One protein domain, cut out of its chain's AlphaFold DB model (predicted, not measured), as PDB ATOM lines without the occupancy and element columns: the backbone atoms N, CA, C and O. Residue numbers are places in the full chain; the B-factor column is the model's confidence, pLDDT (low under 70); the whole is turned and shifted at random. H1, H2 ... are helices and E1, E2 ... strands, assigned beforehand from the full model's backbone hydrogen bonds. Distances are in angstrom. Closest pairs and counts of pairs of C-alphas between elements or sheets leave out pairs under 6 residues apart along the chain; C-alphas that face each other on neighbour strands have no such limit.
ATOM      1  N   THR A  19      -5.922 -43.423  35.570       90.69
ATOM      2  CA  THR A  19      -5.547 -42.344  34.652       90.69
ATOM      3  C   THR A  19      -6.232 -42.539  33.299       90.69
ATOM      4  O   THR A  19      -6.531 -43.675  32.918       90.69
ATOM      5  N   GLY A  20      -6.432 -41.461  32.547       86.50
ATOM      6  CA  GLY A  20      -6.975 -41.504  31.192       86.50
ATOM      7  C   GLY A  20      -8.479 -41.786  31.122       86.50
ATOM      8  O   GLY A  20      -8.961 -42.282  30.099       86.50
ATOM      9  N   SER A  21      -9.228 -41.525  32.197       90.12
ATOM     10  CA  SER A  21     -10.666 -41.790  32.234       90.12
ATOM     11  C   SER A  21     -11.395 -40.830  31.300       90.12
ATOM     12  O   SER A  21     -11.329 -39.609  31.453       90.12
ATOM     13  N   HIS A  22     -12.112 -41.386  30.327       90.25
ATOM     14  CA  HIS A  22     -12.861 -40.599  29.357       90.25
ATOM     15  C   HIS A  22     -14.199 -40.142  29.950       90.25
ATOM     16  O   HIS A  22     -14.995 -40.942  30.456       90.25
ATOM     17  N   ILE A  23     -14.479 -38.844  29.845       92.25
ATOM     18  CA  ILE A  23     -15.754 -38.246  30.266       92.25
ATOM     19  C   ILE A  23     -16.892 -38.668  29.330       92.25
ATOM     20  O   ILE A  23     -18.013 -38.920  29.774       92.25
ATOM     21  N   VAL A  24     -16.585 -38.790  28.039       92.44
ATOM     22  CA  VAL A  24     -17.487 -39.291  27.003       92.44
ATOM     23  C   VAL A  24     -16.838 -40.508  26.341       92.44
ATOM     24  O   VAL A  24     -15.664 -40.424  25.983       92.44
ATOM     25  N   PRO A  25     -17.563 -41.625  26.145       92.06
ATOM     26  CA  PRO A  25     -17.000 -42.824  25.535       92.06
ATOM     27  C   PRO A  25     -16.341 -42.536  24.181       92.06
ATOM     28  O   PRO A  25     -16.947 -41.915  23.304       92.06
ATOM     29  N   HIS A  26     -15.134 -43.067  23.977       87.38
ATOM     30  CA  HIS A  26     -14.337 -42.844  22.762       87.38
ATOM     31  C   HIS A  26     -15.112 -43.151  21.467       87.38
ATOM     32  O   HIS A  26     -14.961 -42.471  20.457       87.38
ATOM     33  N   PHE A  27     -16.006 -44.148  21.470       87.06
ATOM     34  CA  PHE A  27     -16.760 -44.501  20.264       87.06
ATOM     35  C   PHE A  27     -17.769 -43.435  19.805       87.06
ATOM     36  O   PHE A  27     -18.141 -43.475  18.630       87.06
ATOM     37  N   LEU A  28     -18.207 -42.538  20.699       90.31
ATOM     38  CA  LEU A  28     -19.023 -41.365  20.364       90.31
ATOM     39  C   LEU A  28     -18.158 -40.152  20.015       90.31
ATOM     40  O   LEU A  28     -18.600 -39.283  19.272       90.31
ATOM     41  N   MET A  29     -16.934 -40.097  20.540       87.00
ATOM     42  CA  MET A  29     -16.014 -38.990  20.296       87.00
ATOM     43  C   MET A  29     -15.298 -39.101  18.953       87.00
ATOM     44  O   MET A  29     -15.211 -38.103  18.256       87.00
ATOM     45  N   LYS A  30     -14.950 -40.311  18.498       81.62
ATOM     46  CA  LYS A  30     -14.115 -40.558  17.304       81.62
ATOM     47  C   LYS A  30     -14.496 -39.830  16.003       81.62
ATOM     48  O   LYS A  30     -13.691 -39.781  15.089       81.62
ATOM     49  N   ARG A  31     -15.740 -39.367  15.821       82.06
ATOM     50  CA  ARG A  31     -16.149 -38.585  14.625       82.06
ATOM     51  C   ARG A  31     -16.184 -37.076  14.863       82.06
ATOM     52  O   ARG A  31     -16.340 -36.306  13.921       82.06
ATOM     53  N   ILE A  32     -16.087 -36.678  16.121       85.69
ATOM     54  CA  ILE A  32     -15.974 -35.305  16.596       85.69
ATOM     55  C   ILE A  32     -14.494 -34.925  16.666       85.69
ATOM     56  O   ILE A  32     -14.140 -33.811  16.289       85.69
ATOM     57  N   ASP A  33     -13.652 -35.838  17.155       80.00
ATOM     58  CA  ASP A  33     -12.273 -35.547  17.516       80.00
ATOM     59  C   ASP A  33     -11.223 -36.442  16.861       80.00
ATOM     60  O   ASP A  33     -10.084 -36.273  17.233       80.00
ATOM     61  N   ASN A  34     -11.504 -37.318  15.884       72.38
ATOM     62  CA  ASN A  34     -10.420 -37.986  15.140       72.38
ATOM     63  C   ASN A  34     -10.290 -37.475  13.708       72.38
ATOM     64  O   ASN A  34     -11.267 -37.238  12.994       72.38
ATOM     65  N   LEU A  35      -9.038 -37.423  13.263       61.34
ATOM     66  CA  LEU A  35      -8.671 -37.244  11.866       61.34
ATOM     67  C   LEU A  35      -9.044 -38.468  11.023       61.34
ATOM     68  O   LEU A  35      -8.786 -39.614  11.412       61.34
ATOM     69  N   ASP A  36      -9.631 -38.196   9.856       57.34
ATOM     70  CA  ASP A  36      -9.829 -39.132   8.744       57.34
ATOM     71  C   ASP A  36     -10.466 -40.475   9.136       57.34
ATOM     72  O   ASP A  36     -10.067 -41.548   8.682       57.34
ATOM     73  N   GLY A  37     -11.457 -40.436  10.035       51.97
ATOM     74  CA  GLY A  37     -12.210 -41.625  10.450       51.97
ATOM     75  C   GLY A  37     -11.359 -42.707  11.127       51.97
ATOM     76  O   GLY A  37     -11.804 -43.858  11.245       51.97
ATOM     77  N   SER A  38     -10.141 -42.365  11.564       57.16
ATOM     78  CA  SER A  38      -9.251 -43.289  12.254       57.16
ATOM     79  C   SER A  38      -9.880 -43.739  13.581       57.16
ATOM     80  O   SER A  38     -10.479 -42.967  14.327       57.16
ATOM     81  N   LYS A  39      -9.843 -45.053  13.840       53.38
ATOM     82  CA  LYS A  39     -10.611 -45.701  14.924       53.38
ATOM     83  C   LYS A  39      -9.781 -46.009  16.178       53.38
ATOM     84  O   LYS A  39     -10.306 -46.641  17.092       53.38
ATOM     85  N   GLY A  40      -8.497 -45.650  16.181       58.38
ATOM     86  CA  GLY A  40      -7.571 -45.930  17.283       58.38
ATOM     87  C   GLY A  40      -7.662 -44.879  18.387       58.38
ATOM     88  O   GLY A  40      -8.006 -43.740  18.093       58.38
ATOM     89  N   ARG A  41      -7.349 -45.285  19.623       60.34
ATOM     90  CA  ARG A  41      -7.078 -44.356  20.735       60.34
ATOM     91  C   ARG A  41      -5.820 -43.538  20.440       60.34
ATOM     92  O   ARG A  41      -5.033 -43.955  19.591       60.34
ATOM     93  N   ASP A  42      -5.647 -42.425  21.150       71.31
ATOM     94  CA  ASP A  42      -4.477 -41.541  21.052       71.31
ATOM     95  C   ASP A  42      -4.349 -40.836  19.686       71.31
ATOM     96  O   ASP A  42      -3.321 -40.230  19.383       71.31
ATOM     97  N   LYS A  43      -5.399 -40.887  18.857       78.25
ATOM     98  CA  LYS A  43      -5.488 -40.230  17.539       78.25
ATOM     99  C   LYS A  43      -6.456 -39.056  17.532       78.25
ATOM    100  O   LYS A  43      -6.937 -38.648  16.471       78.25
ATOM    101  N   GLU A  44      -6.727 -38.522  18.713       83.75
ATOM    102  CA  GLU A  44      -7.590 -37.377  18.868       83.75
ATOM    103  C   GLU A  44      -6.898 -36.151  18.240       83.75
ATOM    104  O   GLU A  44      -5.711 -35.915  18.411       83.75
ATOM    105  N   LEU A  45      -7.621 -35.356  17.475       84.50
ATOM    106  CA  LEU A  45      -7.312 -34.003  17.068       84.50
ATOM    107  C   LEU A  45      -8.633 -33.235  17.075       84.50
ATOM    108  O   LEU A  45      -9.462 -33.374  16.174       84.50
ATOM    109  N   GLY A  46      -8.818 -32.401  18.091       87.25
ATOM    110  CA  GLY A  46     -10.073 -31.695  18.301       87.25
ATOM    111  C   GLY A  46      -9.891 -30.218  18.608       87.25
ATOM    112  O   GLY A  46      -8.801 -29.734  18.919       87.25
ATOM    113  N   PHE A  47     -11.008 -29.495  18.542       88.62
ATOM    114  CA  PHE A  47     -11.089 -28.072  18.855       88.62
ATOM    115  C   PHE A  47     -12.180 -27.817  19.898       88.62
ATOM    116  O   PHE A  47     -13.342 -28.176  19.714       88.62
ATOM    117  N   VAL A  48     -11.825 -27.120  20.973       89.62
ATOM    118  CA  VAL A  48     -12.750 -26.551  21.952       89.62
ATOM    119  C   VAL A  48     -13.010 -25.095  21.581       89.62
ATOM    120  O   VAL A  48     -12.147 -24.225  21.712       89.62
ATOM    121  N   ILE A  49     -14.219 -24.825  21.097       89.19
ATOM    122  CA  ILE A  49     -14.642 -23.507  20.616       89.19
ATOM    123  C   ILE A  49     -15.258 -22.722  21.783       89.19
ATOM    124  O   ILE A  49     -16.422 -22.905  22.140       89.19
ATOM    125  N   GLY A  50     -14.474 -21.825  22.377       89.12
ATOM    126  CA  GLY A  50     -14.907 -20.898  23.418       89.12
ATOM    127  C   GLY A  50     -15.546 -19.617  22.870       89.12
ATOM    128  O   GLY A  50     -15.558 -19.338  21.667       89.12
ATOM    129  N   LYS A  51     -16.064 -18.777  23.776       88.81
ATOM    130  CA  LYS A  51     -16.671 -17.481  23.409       88.81
ATOM    131  C   LYS A  51     -15.665 -16.490  22.816       88.81
ATOM    132  O   LYS A  51     -16.077 -15.593  22.090       88.81
ATOM    133  N   LEU A  52     -14.386 -16.630  23.160       88.25
ATOM    134  CA  LEU A  52     -13.315 -15.695  22.801       88.25
ATOM    135  C   LEU A  52     -12.163 -16.345  22.063       88.25
ATOM    136  O   LEU A  52     -11.508 -15.695  21.263       88.25
ATOM    137  N   ASP A  53     -11.912 -17.606  22.352       90.31
ATOM    138  CA  ASP A  53     -10.793 -18.350  21.827       90.31
ATOM    139  C   ASP A  53     -11.268 -19.707  21.323       90.31
ATOM    140  O   ASP A  53     -12.344 -20.200  21.670       90.31
ATOM    141  N   THR A  54     -10.461 -20.308  20.469       90.75
ATOM    142  CA  THR A  54     -10.499 -21.738  20.210       90.75
ATOM    143  C   THR A  54      -9.206 -22.321  20.752       90.75
ATOM    144  O   THR A  54      -8.128 -21.802  20.465       90.75
ATOM    145  N   LYS A  55      -9.327 -23.394  21.528       89.31
ATOM    146  CA  LYS A  55      -8.199 -24.222  21.953       89.31
ATOM    147  C   LYS A  55      -8.247 -25.515  21.169       89.31
ATOM    148  O   LYS A  55      -9.335 -26.032  20.939       89.31
ATOM    149  N   SER A  56      -7.106 -26.036  20.772       88.81
ATOM    150  CA  SER A  56      -7.015 -27.351  20.153       88.81
ATOM    151  C   SER A  56      -6.224 -28.294  21.045       88.81
ATOM    152  O   SER A  56      -5.519 -27.860  21.955       88.81
ATOM    153  N   TYR A  57      -6.407 -29.584  20.813       88.75
ATOM    154  CA  TYR A  57      -5.694 -30.652  21.498       88.75
ATOM    155  C   TYR A  57      -5.421 -31.776  20.510       88.75
ATOM    156  O   TYR A  57      -6.116 -31.889  19.497       88.75
ATOM    157  N   PHE A  58      -4.424 -32.600  20.806       87.44
ATOM    158  CA  PHE A  58      -4.073 -33.761  19.999       87.44
ATOM    159  C   PHE A  58      -3.671 -34.967  20.856       87.44
ATOM    160  O   PHE A  58      -3.210 -34.819  21.984       87.44
ATOM    161  N   GLY A  59      -3.871 -36.169  20.336       84.81
ATOM    162  CA  GLY A  59      -3.432 -37.422  20.923       84.81
ATOM    163  C   GLY A  59      -1.969 -37.712  20.595       84.81
ATOM    164  O   GLY A  59      -1.342 -37.049  19.763       84.81
ATOM    165  N   ARG A  60      -1.403 -38.705  21.278       81.00
ATOM    166  CA  ARG A  60       0.030 -39.038  21.195       81.00
ATOM    167  C   ARG A  60       0.439 -39.666  19.862       81.00
ATOM    168  O   ARG A  60       1.600 -39.556  19.483       81.00
ATOM    169  N   ASP A  61      -0.508 -40.275  19.157       82.19
ATOM    170  CA  ASP A  61      -0.284 -41.027  17.922       82.19
ATOM    171  C   ASP A  61      -0.617 -40.206  16.659       82.19
ATOM    172  O   ASP A  61      -0.753 -40.763  15.562       82.19
ATOM    173  N   ILE A  62      -0.756 -38.879  16.779       81.81
ATOM    174  CA  ILE A  62      -0.870 -37.987  15.618       81.81
ATOM    175  C   ILE A  62       0.502 -37.816  14.959       81.81
ATOM    176  O   ILE A  62       1.500 -37.513  15.611       81.81
ATOM    177  N   LEU A  63       0.542 -37.987  13.635       83.12
ATOM    178  CA  LEU A  63       1.769 -37.834  12.854       83.12
ATOM    179  C   LEU A  63       2.287 -36.382  12.910       83.12
ATOM    180  O   LEU A  63       1.483 -35.461  12.735       83.12
ATOM    181  N   PRO A  64       3.610 -36.160  13.055       83.94
ATOM    182  CA  PRO A  64       4.197 -34.819  13.107       83.94
ATOM    183  C   PRO A  64       3.801 -33.918  11.934       83.94
ATOM    184  O   PRO A  64       3.387 -32.791  12.160       83.94
ATOM    185  N   GLU A  65       3.805 -34.438  10.702       85.19
ATOM    186  CA  GLU A  65       3.403 -33.697   9.490       85.19
ATOM    187  C   GLU A  65       1.995 -33.093   9.615       85.19
ATOM    188  O   GLU A  65       1.714 -31.993   9.139       85.19
ATOM    189  N   LYS A  66       1.094 -33.806  10.296       83.56
ATOM    190  CA  LYS A  66      -0.280 -33.361  10.502       83.56
ATOM    191  C   LYS A  66      -0.394 -32.345  11.631       83.56
ATOM    192  O   LYS A  66      -1.211 -31.431  11.546       83.56
ATOM    193  N   LEU A  67       0.430 -32.473  12.671       86.50
ATOM    194  CA  LEU A  67       0.562 -31.417  13.672       86.50
ATOM    195  C   LEU A  67       1.107 -30.142  13.024       86.50
ATOM    196  O   LEU A  67       0.573 -29.069  13.283       86.50
ATOM    197  N   GLU A  68       2.078 -30.256  12.120       88.31
ATOM    198  CA  GLU A  68       2.631 -29.103  11.415       88.31
ATOM    199  C   GLU A  68       1.601 -28.408  10.511       88.31
ATOM    200  O   GLU A  68       1.531 -27.182  10.468       88.31
ATOM    201  N   GLU A  69       0.716 -29.161   9.852       86.62
ATOM    202  CA  GLU A  69      -0.399 -28.587   9.081       86.62
ATOM    203  C   GLU A  69      -1.348 -27.743   9.958       86.62
ATOM    204  O   GLU A  69      -1.845 -26.694   9.538       86.62
ATOM    205  N   ILE A  70      -1.610 -28.199  11.185       87.25
ATOM    206  CA  ILE A  70      -2.600 -27.598  12.086       87.25
ATOM    207  C   ILE A  70      -2.006 -26.461  12.916       87.25
ATOM    208  O   ILE A  70      -2.690 -25.464  13.157       87.25
ATOM    209  N   TYR A  71      -0.758 -26.602  13.353       87.94
ATOM    210  CA  TYR A  71      -0.097 -25.698  14.294       87.94
ATOM    211  C   TYR A  71       1.019 -24.861  13.658       87.94
ATOM    212  O   TYR A  71       1.369 -23.818  14.208       87.94
ATOM    213  N   GLY A  72       1.539 -25.251  12.493       87.38
ATOM    214  CA  GLY A  72       2.768 -24.693  11.935       87.38
ATOM    215  C   GLY A  72       3.993 -25.355  12.561       87.38
ATOM    216  O   GLY A  72       4.150 -26.563  12.493       87.38
ATOM    217  N   GLU A  73       4.879 -24.583  13.177       83.75
ATOM    218  CA  GLU A  73       6.044 -25.155  13.857       83.75
ATOM    219  C   GLU A  73       5.623 -25.850  15.165       83.75
ATOM    220  O   GLU A  73       4.999 -25.237  16.033       83.75
ATOM    221  N   VAL A  74       5.959 -27.135  15.304       83.81
ATOM    222  CA  VAL A  74       5.698 -27.925  16.515       83.81
ATOM    223  C   VAL A  74       6.911 -27.825  17.437       83.81
ATOM    224  O   VAL A  74       8.013 -28.211  17.056       83.81
ATOM    225  N   ASN A  75       6.711 -27.318  18.654       81.75
ATOM    226  CA  ASN A  75       7.759 -27.173  19.663       81.75
ATOM    227  C   ASN A  75       7.412 -27.917  20.966       81.75
ATOM    228  O   ASN A  75       6.269 -28.332  21.174       81.75
ATOM    229  N   ASP A  76       8.399 -28.070  21.850       82.56
ATOM    230  CA  ASP A  76       8.231 -28.793  23.119       82.56
ATOM    231  C   ASP A  76       7.148 -28.158  24.007       82.56
ATOM    232  O   ASP A  76       6.363 -28.868  24.628       82.56
ATOM    233  N   GLU A  77       7.022 -26.826  23.995       82.94
ATOM    234  CA  GLU A  77       5.998 -26.102  24.760       82.94
ATOM    235  C   GLU A  77       4.569 -26.470  24.319       82.94
ATOM    236  O   GLU A  77       3.675 -26.606  25.159       82.94
ATOM    237  N   LEU A  78       4.333 -26.656  23.016       82.69
ATOM    238  CA  LEU A  78       3.043 -27.101  22.483       82.69
ATOM    239  C   LEU A  78       2.703 -28.518  22.962       82.69
ATOM    240  O   LEU A  78       1.555 -28.785  23.317       82.69
ATOM    241  N   ILE A  79       3.693 -29.412  22.979       82.38
ATOM    242  CA  ILE A  79       3.527 -30.805  23.415       82.38
ATOM    243  C   ILE A  79       3.274 -30.867  24.925       82.38
ATOM    244  O   ILE A  79       2.369 -31.575  25.366       82.38
ATOM    245  N   GLU A  80       4.025 -30.104  25.719       81.75
ATOM    246  CA  GLU A  80       3.894 -30.065  27.180       81.75
ATOM    247  C   GLU A  80       2.563 -29.458  27.641       81.75
ATOM    248  O   GLU A  80       1.973 -29.924  28.617       81.75
ATOM    249  N   ASN A  81       2.060 -28.441  26.935       81.56
ATOM    250  CA  ASN A  81       0.790 -27.789  27.265       81.56
ATOM    251  C   ASN A  81      -0.439 -28.476  26.651       81.56
ATOM    252  O   ASN A  81      -1.572 -28.048  26.904       81.56
ATOM    253  N   ASN A  82      -0.247 -29.520  25.841       84.00
ATOM    254  CA  ASN A  82      -1.345 -30.250  25.227       84.00
ATOM    255  C   ASN A  82      -2.160 -30.998  26.292       84.00
ATOM    256  O   ASN A  82      -1.649 -31.830  27.039       84.00
ATOM    257  N   ASN A  83      -3.457 -30.703  26.347       80.50
ATOM    258  CA  ASN A  83      -4.374 -31.313  27.297       80.50
ATOM    259  C   ASN A  83      -5.729 -31.589  26.641       80.50
ATOM    260  O   ASN A  83      -6.417 -30.673  26.178       80.50
ATOM    261  N   ILE A  84      -6.138 -32.856  26.650       82.31
ATOM    262  CA  ILE A  84      -7.425 -33.298  26.120       82.31
ATOM    263  C   ILE A  84      -8.481 -33.079  27.204       82.31
ATOM    264  O   ILE A  84      -8.558 -33.812  28.183       82.31
ATOM    265  N   SER A  85      -9.333 -32.070  27.017       76.44
ATOM    266  CA  SER A  85     -10.245 -31.587  28.069       76.44
ATOM    267  C   SER A  85     -11.286 -32.613  28.554       76.44
ATOM    268  O   SER A  85     -11.903 -32.398  29.590       76.44
ATOM    269  N   PHE A  86     -11.499 -33.708  27.821       83.25
ATOM    270  CA  PHE A  86     -12.465 -34.766  28.149       83.25
ATOM    271  C   PHE A  86     -11.815 -36.052  28.676       83.25
ATOM    272  O   PHE A  86     -12.484 -37.085  28.759       83.25
ATOM    273  N   ILE A  87     -10.531 -35.989  29.031       86.25
ATOM    274  CA  ILE A  87      -9.782 -37.074  29.657       86.25
ATOM    275  C   ILE A  87      -9.280 -36.571  31.011       86.25
ATOM    276  O   ILE A  87      -8.611 -35.545  31.092       86.25
ATOM    277  N   GLU A  88      -9.623 -37.283  32.083       88.12
ATOM    278  CA  GLU A  88      -9.265 -36.895  33.447       88.12
ATOM    279  C   GLU A  88      -8.545 -38.029  34.183       88.12
ATOM    280  O   GLU A  88      -8.906 -39.205  34.085       88.12
TER     281      GLU A  88
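This is residues 19 to 88 of the 346 residues of an uncharacterized protein of Flavobacteria bacterium (strain BBFL7) (UniProt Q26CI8). With little regular structure, this is a two-stranded antiparallel hairpin, E1 and E2, in the middle of the length, with loops about its base; short H1 lies toward one end of the whole, H2 and H3 toward the other. The hairpin's tip, residues 49 to 54, sticks out. The 70 printed residues hold three helices and two strands, in the order H1, E1, E2, H2, H3; the class is mixed, with 27 residues in named elements. The whole is compact, radius of gyration of the C-alphas 12.0 A, spanning 31 by 28 by 23 A.

Residues 21 to 22 pair antiparallel with residues 87 to 88. H1, residues 26 to 29, is apart from E2, residues 54 to 58. E1, residues 45 to 49, forms an antiparallel hairpin with E2, at 161 degrees; N 48 and O 55 are within hydrogen-bond range, 2.7 A. H2, residues 64 to 71, and H3, residues 76 to 80, are apart; in both, every O i to N i+4 pair is within hydrogen-bond range, while H1 is too short for one.

H1 begins at C-alpha 26 (-14.337, -42.844, 22.762). E1 is 13.3 A long, E2 13.6 A, H2 10.2 A. H3 ends at C-alpha 80 (3.894, -30.065, 27.180).

The printed part has no cut. H1 to E1 is a long link; residues 35 to 41 are under pLDDT 70.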